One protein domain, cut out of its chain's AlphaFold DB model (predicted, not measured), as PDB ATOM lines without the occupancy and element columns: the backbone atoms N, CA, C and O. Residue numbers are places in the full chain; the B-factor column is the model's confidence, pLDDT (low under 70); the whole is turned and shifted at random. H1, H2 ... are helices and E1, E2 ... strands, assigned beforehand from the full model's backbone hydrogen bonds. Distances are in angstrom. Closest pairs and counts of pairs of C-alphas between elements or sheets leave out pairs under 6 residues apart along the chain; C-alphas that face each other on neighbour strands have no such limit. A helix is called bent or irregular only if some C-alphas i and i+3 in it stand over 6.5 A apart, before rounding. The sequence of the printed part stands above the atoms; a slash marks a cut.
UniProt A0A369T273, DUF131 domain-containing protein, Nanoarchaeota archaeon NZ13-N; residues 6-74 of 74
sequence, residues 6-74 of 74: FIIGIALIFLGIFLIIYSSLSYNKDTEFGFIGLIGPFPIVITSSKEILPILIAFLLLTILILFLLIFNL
ATOM      1  N   PHE A   6       4.925 -30.092 112.314       78.50
ATOM      2  CA  PHE A   6       5.474 -29.811 110.992       78.50
ATOM      3  C   PHE A   6       4.431 -29.226 110.023       78.50
ATOM      4  O   PHE A   6       4.700 -28.252 109.325       78.50
ATOM      5  N   ILE A   7       3.212 -29.776 110.027       83.06
ATOM      6  CA  ILE A   7       2.116 -29.319 109.158       83.06
ATOM      7  C   ILE A   7       1.624 -27.939 109.601       83.06
ATOM      8  O   ILE A   7       1.356 -27.083 108.762       83.06
ATOM      9  N   ILE A   8       1.557 -27.702 110.914       84.12
ATOM     10  CA  ILE A   8       1.195 -26.390 111.464       84.12
ATOM     11  C   ILE A   8       2.236 -25.339 111.083       84.12
ATOM     12  O   ILE A   8       1.863 -24.255 110.645       84.12
ATOM     13  N   GLY A   9       3.527 -25.666 111.186       79.50
ATOM     14  CA  GLY A   9       4.603 -24.766 110.775       79.50
ATOM     15  C   GLY A   9       4.485 -24.358 109.305       79.50
ATOM     16  O   GLY A   9       4.535 -23.172 108.990       79.50
ATOM     17  N   ILE A  10       4.234 -25.320 108.412       82.31
ATOM     18  CA  ILE A  10       4.020 -25.040 106.983       82.31
ATOM     19  C   ILE A  10       2.779 -24.165 106.771       82.31
ATOM     20  O   ILE A  10       2.850 -23.168 106.053       82.31
ATOM     21  N   ALA A  11       1.656 -24.488 107.414       79.81
ATOM     22  CA  ALA A  11       0.423 -23.711 107.288       79.81
ATOM     23  C   ALA A  11       0.603 -22.253 107.748       79.81
ATOM     24  O   ALA A  11       0.110 -21.335 107.092       79.81
ATOM     25  N   LEU A  12       1.357 -22.027 108.828       81.44
ATOM     26  CA  LEU A  12       1.674 -20.690 109.333       81.44
ATOM     27  C   LEU A  12       2.550 -19.887 108.361       81.44
ATOM     28  O   LEU A  12       2.312 -18.693 108.188       81.44
ATOM     29  N   ILE A  13       3.509 -20.527 107.682       81.56
ATOM     30  CA  ILE A  13       4.323 -19.873 106.643       81.56
ATOM     31  C   ILE A  13       3.430 -19.385 105.496       81.56
ATOM     32  O   ILE A  13       3.513 -18.221 105.103       81.56
ATOM     33  N   PHE A  14       2.541 -20.244 104.990       81.31
ATOM     34  CA  PHE A  14       1.610 -19.866 103.920       81.31
ATOM     35  C   PHE A  14       0.662 -18.740 104.345       81.31
ATOM     36  O   PHE A  14       0.401 -17.832 103.556       81.31
ATOM     37  N   LEU A  15       0.191 -18.759 105.592       81.69
ATOM     38  CA  LEU A  15      -0.677 -17.718 106.141       81.69
ATOM     39  C   LEU A  15       0.054 -16.371 106.261       81.69
ATOM     40  O   LEU A  15      -0.506 -15.337 105.903       81.69
ATOM     41  N   GLY A  16       1.322 -16.383 106.682       82.25
ATOM     42  CA  GLY A  16       2.169 -15.188 106.710       82.25
ATOM     43  C   GLY A  16       2.389 -14.592 105.317       82.25
ATOM     44  O   GLY A  16       2.191 -13.394 105.122       82.25
ATOM     45  N   ILE A  17       2.721 -15.428 104.327       77.75
ATOM     46  CA  ILE A  17       2.894 -14.990 102.930       77.75
ATOM     47  C   ILE A  17       1.591 -14.393 102.382       77.75
ATOM     48  O   ILE A  17       1.611 -13.329 101.763       77.75
ATOM     49  N   PHE A  18       0.452 -15.040 102.637       78.38
ATOM     50  CA  PHE A  18      -0.853 -14.559 102.187       78.38
ATOM     51  C   PHE A  18      -1.196 -13.178 102.762       78.38
ATOM     52  O   PHE A  18      -1.635 -12.302 102.019       78.38
ATOM     53  N   LEU A  19      -0.946 -12.952 104.056       81.81
ATOM     54  CA  LEU A  19      -1.176 -11.657 104.705       81.81
ATOM     55  C   LEU A  19      -0.308 -10.542 104.116       81.81
ATOM     56  O   LEU A  19      -0.802  -9.433 103.921       81.81
ATOM     57  N   ILE A  20       0.955 -10.832 103.788       79.44
ATOM     58  CA  ILE A  20       1.863  -9.862 103.156       79.44
ATOM     59  C   ILE A  20       1.330  -9.456 101.777       79.44
ATOM     60  O   ILE A  20       1.243  -8.267 101.469       79.44
ATOM     61  N   ILE A  21       0.923 -10.431 100.962       73.56
ATOM     62  CA  ILE A  21       0.375 -10.177  99.622       73.56
ATOM     63  C   ILE A  21      -0.949  -9.407  99.719       73.56
ATOM     64  O   ILE A  21      -1.155  -8.439  98.988       73.56
ATOM     65  N   TYR A  22      -1.832  -9.789 100.644       73.81
ATOM     66  CA  TYR A  22      -3.117  -9.122 100.853       73.81
ATOM     67  C   TYR A  22      -2.944  -7.669 101.319       73.81
ATOM     68  O   TYR A  22      -3.573  -6.762 100.777       73.81
ATOM     69  N   SER A  23      -2.033  -7.434 102.266       69.81
ATOM     70  CA  SER A  23      -1.677  -6.091 102.731       69.81
ATOM     71  C   SER A  23      -1.106  -5.234 101.599       69.81
ATOM     72  O   SER A  23      -1.476  -4.069 101.471       69.81
ATOM     73  N   SER A  24      -0.277  -5.822 100.734       67.94
ATOM     74  CA  SER A  24       0.269  -5.134  99.562       67.94
ATOM     75  C   SER A  24      -0.783  -4.809  98.497       67.94
ATOM     76  O   SER A  24      -0.597  -3.842  97.762       67.94
ATOM     77  N   LEU A  25      -1.848  -5.604  98.366       69.12
ATOM     78  CA  LEU A  25      -2.930  -5.375  97.398       69.12
ATOM     79  C   LEU A  25      -3.966  -4.363  97.899       69.12
ATOM     80  O   LEU A  25      -4.565  -3.654  97.096       69.12
ATOM     81  N   SER A  26      -4.158  -4.257  99.215       68.62
ATOM     82  CA  SER A  26      -5.109  -3.331  99.848       68.62
ATOM     83  C   SER A  26      -4.563  -1.895 100.004       68.62
ATOM     84  O   SER A  26      -5.000  -1.145 100.879       68.62
ATOM     85  N   TYR A  27      -3.592  -1.520  99.167       62.94
ATOM     86  CA  TYR A  27      -2.784  -0.305  99.258       62.94
ATOM     87  C   TYR A  27      -3.587   0.970  98.943       62.94
ATOM     88  O   TYR A  27      -4.080   1.147  97.829       62.94
ATOM     89  N   ASN A  28      -3.641   1.902  99.898       55.41
ATOM     90  CA  ASN A  28      -3.969   3.314  99.673       55.41
ATOM     91  C   ASN A  28      -2.694   4.160  99.863       55.41
ATOM     92  O   ASN A  28      -1.785   3.767 100.591       55.41
ATOM     93  N   LYS A  29      -2.609   5.295  99.156       56.75
ATOM     94  CA  LYS A  29      -1.381   6.078  98.889       56.75
ATOM     95  C   LYS A  29      -0.611   6.610 100.113       56.75
ATOM     96  O   LYS A  29       0.542   6.993  99.940       56.75
ATOM     97  N   ASP A  30      -1.188   6.582 101.309       60.22
ATOM     98  CA  ASP A  30      -0.558   7.055 102.548       60.22
ATOM     99  C   ASP A  30      -0.068   5.864 103.377       60.22
ATOM    100  O   ASP A  30      -0.656   5.472 104.384       60.22
ATOM    101  N   THR A  31       0.973   5.199 102.889       59.44
ATOM    102  CA  THR A  31       1.450   3.953 103.494       59.44
ATOM    103  C   THR A  31       2.311   4.254 104.706       59.44
ATOM    104  O   THR A  31       3.497   4.565 104.606       59.44
ATOM    105  N   GLU A  32       1.699   4.158 105.873       62.59
ATOM    106  CA  GLU A  32       2.400   4.237 107.141       62.59
ATOM    107  C   GLU A  32       3.189   2.936 107.371       62.59
ATOM    108  O   GLU A  32       2.657   1.827 107.302       62.59
ATOM    109  N   PHE A  33       4.496   3.060 107.597       65.44
ATOM    110  CA  PHE A  33       5.385   1.929 107.820       65.44
ATOM    111  C   PHE A  33       5.333   1.512 109.288       65.44
ATOM    112  O   PHE A  33       5.637   2.306 110.173       65.44
ATOM    113  N   GLY A  34       4.998   0.251 109.543       68.06
ATOM    114  CA  GLY A  34       5.026  -0.356 110.866       68.06
ATOM    115  C   GLY A  34       5.831  -1.647 110.841       68.06
ATOM    116  O   GLY A  34       5.419  -2.620 110.218       68.06
ATOM    117  N   PHE A  35       6.970  -1.670 111.522       70.19
ATOM    118  CA  PHE A  35       7.746  -2.869 111.788       70.19
ATOM    119  C   PHE A  35       7.560  -3.304 113.235       70.19
ATOM    120  O   PHE A  35       7.649  -2.505 114.171       70.19
ATOM    121  N   ILE A  36       7.352  -4.601 113.413       75.75
ATOM    122  CA  ILE A  36       7.302  -5.216 114.722       75.75
ATOM    123  C   ILE A  36       8.064  -6.526 114.717       75.75
ATOM    124  O   ILE A  36       7.917  -7.348 113.814       75.75
ATOM    125  N   GLY A  37       8.893  -6.712 115.732       70.62
ATOM    126  CA  GLY A  37       9.713  -7.899 115.864       70.62
ATOM    127  C   GLY A  37      10.162  -8.116 117.296       70.62
ATOM    128  O   GLY A  37       9.906  -7.309 118.189       70.62
ATOM    129  N   LEU A  38      10.846  -9.231 117.504       73.25
ATOM    130  CA  LEU A  38      11.460  -9.588 118.774       73.25
ATOM    131  C   LEU A  38      12.972  -9.682 118.559       73.25
ATOM    132  O   LEU A  38      13.419 -10.355 117.630       73.25
ATOM    133  N   ILE A  39      13.760  -9.031 119.415       77.88
ATOM    134  CA  ILE A  39      15.194  -9.315 119.553       77.88
ATOM    135  C   ILE A  39      15.370 -10.014 120.897       77.88
ATOM    136  O   ILE A  39      15.308  -9.398 121.962       77.88
ATOM    137  N   GLY A  40      15.529 -11.337 120.854       72.44
ATOM    138  CA  GLY A  40      15.428 -12.159 122.060       72.44
ATOM    139  C   GLY A  40      14.027 -12.038 122.690       72.44
ATOM    140  O   GLY A  40      13.043 -12.108 121.956       72.44
ATOM    141  N   PRO A  41      13.899 -11.850 124.019       68.38
ATOM    142  CA  PRO A  41      12.602 -11.662 124.676       68.38
ATOM    143  C   PRO A  41      12.068 -10.224 124.573       68.38
ATOM    144  O   PRO A  41      10.969  -9.948 125.050       68.38
ATOM    145  N   PHE A  42      12.843  -9.290 124.009       71.25
ATOM    146  CA  PHE A  42      12.486  -7.876 123.992       71.25
ATOM    147  C   PHE A  42      11.714  -7.516 122.721       71.25
ATOM    148  O   PHE A  42      12.228  -7.716 121.614       71.25
ATOM    149  N   PRO A  43      10.500  -6.957 122.857       73.69
ATOM    150  CA  PRO A  43       9.744  -6.488 121.715       73.69
ATOM    151  C   PRO A  43      10.255  -5.156 121.193       73.69
ATOM    152  O   PRO A  43      10.508  -4.223 121.953       73.69
ATOM    153  N   ILE A  44      10.369  -5.072 119.872       78.88
ATOM    154  CA  ILE A  44      10.760  -3.868 119.151       78.88
ATOM    155  C   ILE A  44       9.619  -3.488 118.222       78.88
ATOM    156  O   ILE A  44       9.212  -4.274 117.366       78.88
ATOM    157  N   VAL A  45       9.119  -2.269 118.401       79.62
ATOM    158  CA  VAL A  45       8.071  -1.672 117.573       79.62
ATOM    159  C   VAL A  45       8.630  -0.389 116.977       79.62
ATOM    160  O   VAL A  45       9.028   0.516 117.708       79.62
ATOM    161  N   ILE A  46       8.672  -0.312 115.652       78.94
ATOM    162  CA  ILE A  46       9.079   0.875 114.900       78.94
ATOM    163  C   ILE A  46       7.903   1.231 114.002       78.94
ATOM    164  O   ILE A  46       7.550   0.454 113.129       78.94
ATOM    165  N   THR A  47       7.280   2.387 114.209       78.31
ATOM    166  CA  THR A  47       6.139   2.825 113.395       78.31
ATOM    167  C   THR A  47       6.301   4.277 112.977       78.31
ATOM    168  O   THR A  47       6.762   5.104 113.766       78.31
ATOM    169  N   SER A  48       5.921   4.591 111.742       74.31
ATOM    170  CA  SER A  48       5.856   5.961 111.234       74.31
ATOM    171  C   SER A  48       4.613   6.702 111.728       74.31
ATOM    172  O   SER A  48       4.557   7.922 111.607       74.31
ATOM    173  N   SER A  49       3.636   5.987 112.297       75.81
ATOM    174  CA  SER A  49       2.382   6.561 112.782       75.81
ATOM    175  C   SER A  49       1.996   6.082 114.172       75.81
ATOM    176  O   SER A  49       2.104   4.900 114.516       75.81
ATOM    177  N   LYS A  50       1.517   7.032 114.979       75.00
ATOM    178  CA  LYS A  50       1.044   6.786 116.347       75.00
ATOM    179  C   LYS A  50      -0.258   5.988 116.368       75.00
ATOM    180  O   LYS A  50      -0.522   5.315 117.360       75.00
ATOM    181  N   GLU A  51      -1.036   6.034 115.292       77.88
ATOM    182  CA  GLU A  51      -2.329   5.351 115.180       77.88
ATOM    183  C   GLU A  51      -2.157   3.839 114.979       77.88
ATOM    184  O   GLU A  51      -2.943   3.043 115.489       77.88
ATOM    185  N   ILE A  52      -1.063   3.433 114.329       74.00
ATOM    186  CA  ILE A  52      -0.726   2.024 114.078       74.00
ATOM    187  C   ILE A  52      -0.039   1.360 115.281       74.00
ATOM    188  O   ILE A  52      -0.104   0.140 115.448       74.00
ATOM    189  N   LEU A  53       0.579   2.147 116.168       74.38
ATOM    190  CA  LEU A  53       1.253   1.657 117.373       74.38
ATOM    191  C   LEU A  53       0.389   0.698 118.233       74.38
ATOM    192  O   LEU A  53       0.876  -0.390 118.548       74.38
ATOM    193  N   PRO A  54      -0.869   1.023 118.610       76.00
ATOM    194  CA  PRO A  54      -1.697   0.121 119.416       76.00
ATOM    195  C   PRO A  54      -2.039  -1.189 118.695       76.00
ATOM    196  O   PRO A  54      -2.091  -2.238 119.336       76.00
ATOM    197  N   ILE A  55      -2.219  -1.153 117.372       76.19
ATOM    198  CA  ILE A  55      -2.509  -2.342 116.556       76.19
ATOM    199  C   ILE A  55      -1.293  -3.274 116.545       76.19
ATOM    200  O   ILE A  55      -1.427  -4.476 116.776       76.19
ATOM    201  N   LEU A  56      -0.098  -2.713 116.352       74.94
ATOM    202  CA  LEU A  56       1.163  -3.452 116.404       74.94
ATOM    203  C   LEU A  56       1.379  -4.092 117.784       74.94
ATOM    204  O   LEU A  56       1.650  -5.288 117.873       74.94
ATOM    205  N   ILE A  57       1.185  -3.341 118.870       78.38
ATOM    206  CA  ILE A  57       1.323  -3.865 120.240       78.38
ATOM    207  C   ILE A  57       0.325  -5.000 120.512       78.38
ATOM    208  O   ILE A  57       0.704  -6.020 121.092       78.38
ATOM    209  N   ALA A  58      -0.928  -4.863 120.071       78.50
ATOM    210  CA  ALA A  58      -1.926  -5.923 120.204       78.50
ATOM    211  C   ALA A  58      -1.496  -7.199 119.463       78.50
ATOM    212  O   ALA A  58      -1.612  -8.302 120.003       78.50
ATOM    213  N   PHE A  59      -0.930  -7.049 118.262       77.44
ATOM    214  CA  PHE A  59      -0.413  -8.166 117.476       77.44
ATOM    215  C   PHE A  59       0.758  -8.866 118.180       77.44
ATOM    216  O   PHE A  59       0.779 -10.093 118.279       77.44
ATOM    217  N   LEU A  60       1.699  -8.107 118.749       77.81
ATOM    218  CA  LEU A  60       2.814  -8.655 119.526       77.81
ATOM    219  C   LEU A  60       2.345  -9.498 120.711       77.81
ATOM    220  O   LEU A  60       2.799 -10.627 120.886       77.81
ATOM    221  N   LEU A  61       1.429  -8.951 121.515       80.88
ATOM    222  CA  LEU A  61       0.891  -9.626 122.695       80.88
ATOM    223  C   LEU A  61       0.180 -10.921 122.312       80.88
ATOM    224  O   LEU A  61       0.373 -11.942 122.967       80.88
ATOM    225  N   LEU A  62      -0.583 -10.896 121.220       81.44
ATOM    226  CA  LEU A  62      -1.250 -12.078 120.688       81.44
ATOM    227  C   LEU A  62      -0.233 -13.136 120.235       81.44
ATOM    228  O   LEU A  62      -0.393 -14.316 120.540       81.44
ATOM    229  N   THR A  63       0.853 -12.721 119.584       75.19
ATOM    230  CA  THR A  63       1.914 -13.637 119.138       75.19
ATOM    231  C   THR A  63       2.653 -14.267 120.326       75.19
ATOM    232  O   THR A  63       2.901 -15.472 120.329       75.19
ATOM    233  N   ILE A  64       2.948 -13.482 121.370       80.50
ATOM    234  CA  ILE A  64       3.549 -13.969 122.622       80.50
ATOM    235  C   ILE A  64       2.602 -14.935 123.336       80.50
ATOM    236  O   ILE A  64       3.045 -15.982 123.801       80.50
ATOM    237  N   LEU A  65       1.304 -14.624 123.395       80.06
ATOM    238  CA  LEU A  65       0.299 -15.491 124.008       80.06
ATOM    239  C   LEU A  65       0.219 -16.844 123.290       80.06
ATOM    240  O   LEU A  65       0.186 -17.884 123.945       80.06
ATOM    241  N   ILE A  66       0.225 -16.842 121.954       79.50
ATOM    242  CA  ILE A  66       0.227 -18.073 121.152       79.50
ATOM    243  C   ILE A  66       1.509 -18.871 121.394       79.50
ATOM    244  O   ILE A  66       1.431 -20.074 121.632       79.50
ATOM    245  N   LEU A  67       2.677 -18.223 121.378       73.56
ATOM    246  CA  LEU A  67       3.957 -18.873 121.683       73.56
ATOM    247  C   LEU A  67       3.961 -19.488 123.084       73.56
ATOM    248  O   LEU A  67       4.377 -20.631 123.247       73.56
ATOM    249  N   PHE A  68       3.452 -18.768 124.081       78.62
ATOM    250  CA  PHE A  68       3.327 -19.260 125.449       78.62
ATOM    251  C   PHE A  68       2.398 -20.478 125.513       78.62
ATOM    252  O   PHE A  68       2.781 -21.521 126.031       78.62
ATOM    253  N   LEU A  69       1.206 -20.399 124.918       76.75
ATOM    254  CA  LEU A  69       0.280 -21.532 124.870       76.75
ATOM    255  C   LEU A  69       0.890 -22.747 124.162       76.75
ATOM    256  O   LEU A  69       0.667 -23.864 124.611       76.75
ATOM    257  N   LEU A  70       1.671 -22.549 123.100       73.00
ATOM    258  CA  LEU A  70       2.345 -23.635 122.387       73.00
ATOM    259  C   LEU A  70       3.499 -24.254 123.182       73.00
ATOM    260  O   LEU A  70       3.713 -25.451 123.065       73.00
ATOM    261  N   ILE A  71       4.242 -23.475 123.971       76.25
ATOM    262  CA  ILE A  71       5.353 -23.988 124.792       76.25
ATOM    263  C   ILE A  71       4.837 -24.719 126.037       76.25
ATOM    264  O   ILE A  71       5.444 -25.700 126.451       76.25
ATOM    265  N   PHE A  72       3.743 -24.248 126.641       72.25
ATOM    266  CA  PHE A  72       3.238 -24.771 127.916       72.25
ATOM    267  C   PHE A  72       2.092 -25.795 127.793       72.25
ATOM    268  O   PHE A  72       1.806 -26.470 128.778       72.25
ATOM    269  N   ASN A  73       1.434 -25.931 126.631       57.53
ATOM    270  CA  ASN A  73       0.418 -26.975 126.375       57.53
ATOM    271  C   ASN A  73       0.885 -28.095 125.415       57.53
ATOM    272  O   ASN A  73       0.049 -28.867 124.934       57.53
ATOM    273  N   LEU A  74       2.187 -28.195 125.128       48.47
ATOM    274  CA  LEU A  74       2.824 -29.354 124.482       48.47
ATOM    275  C   LEU A  74       3.702 -30.106 125.481       48.47
ATOM    276  O   LEU A  74       3.774 -31.348 125.338       48.47
TER     277      LEU A  74
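Overview. This is residues 6 to 74 of the 74 residues of the protein "DUF131 domain-containing protein" of Nanoarchaeota archaeon NZ13-N (UniProt A0A369T273). The model is an open, U-like shape: the long helix H1 stands free at a distance, and the chain turns back through the link at residues 26 to 33 into a small body, the strand hairpin of E1 and E2 with the first part of a second long helix, H2, packed over it. H1 and H2 run along the long axis in nearly opposite directions with an empty gap between them, and residues 65 to 74, of which 65 to 72 belong to H2, stick out past the hairpin. The printed part has 69 residues with two named helices and two named strands, in the order H1, E1, E2, H2; the sheet has the order E1 - E2 and is antiparallel, and the class is mixed, helices and strands. The whole is loose, with a radius of gyration of the C-alphas of 14.2 A, and elongated, with spans of 43 by 25 by 17 A.

Arrangement. The printed part begins with helix H1, residues 6 to 25, and residues 6 to 30 stand free, with no C-alpha 8 or more residues away along the chain within 10 A. A short link of 8 residues leads to strand E1, residues 34 to 39, and a tight link of 2 residues joins it to strand E2, residues 42 to 47. E1 and E2 form a hairpin of antiparallel neighbours, with 165 degrees between their N-to-C directions. The C-alphas of Gly 34 and Thr 47 face each other at 4.2 A, and those of Ile 39 and Phe 42 at 5.4 A. Across the pair, N 35 and O 46 are within hydrogen-bond range at 2.7 A, as are N 44 and O 37 at 2.8 A. A tight link of 5 residues then leads to helix H2, residues 53 to 72. The closest C-alphas of E2 and H2 are those of Thr 47 and Leu 53, 6.4 A apart, with 12.9 A from centre to centre. The closest C-alphas of E1 and H2 are those of Ile 36 and Leu 56, 6.6 A apart, with 12.0 A from centre to centre. With C-alphas within 10 A, residues 53 to 64 of H2 make 15 pairs with E2 and 14 with E1. H1 is apart from E2 and from H2. In H1 and H2 every O i to N i+4 pair is within hydrogen-bond range.

Along the chain. H1 begins at C-alpha 6, at (5.474, -29.811, 110.992), and ends at C-alpha 25, at (-2.930, -5.375, 97.398), 29.2 A from first to last C-alpha. E1 measures 16.1 A from Gly 34 to Ile 39, and E2 measures 16.3 A from Phe 42 to Thr 47. H2 measures 28.5 A from Leu 53 to Phe 72 and ends at C-alpha 72, at (3.238, -24.771, 127.916). Each helix has 20 residues and each strand 6, and neither helix is bent or irregular.

Size, cuts and confidence. The two C-alphas farthest apart are those of Lys 29, in the link from H1 to E1, and Leu 74, the chain's last residue, at 43.9 A. The first and last printed C-alphas, those of Phe 6 and Leu 74, are 13.8 A apart. The printed part has no cut, and no link is long. The mean pLDDT of the printed part is 74.2, and 15 residues are under 70, namely residues 23 to 34, residue 41 and residues 73 to 74.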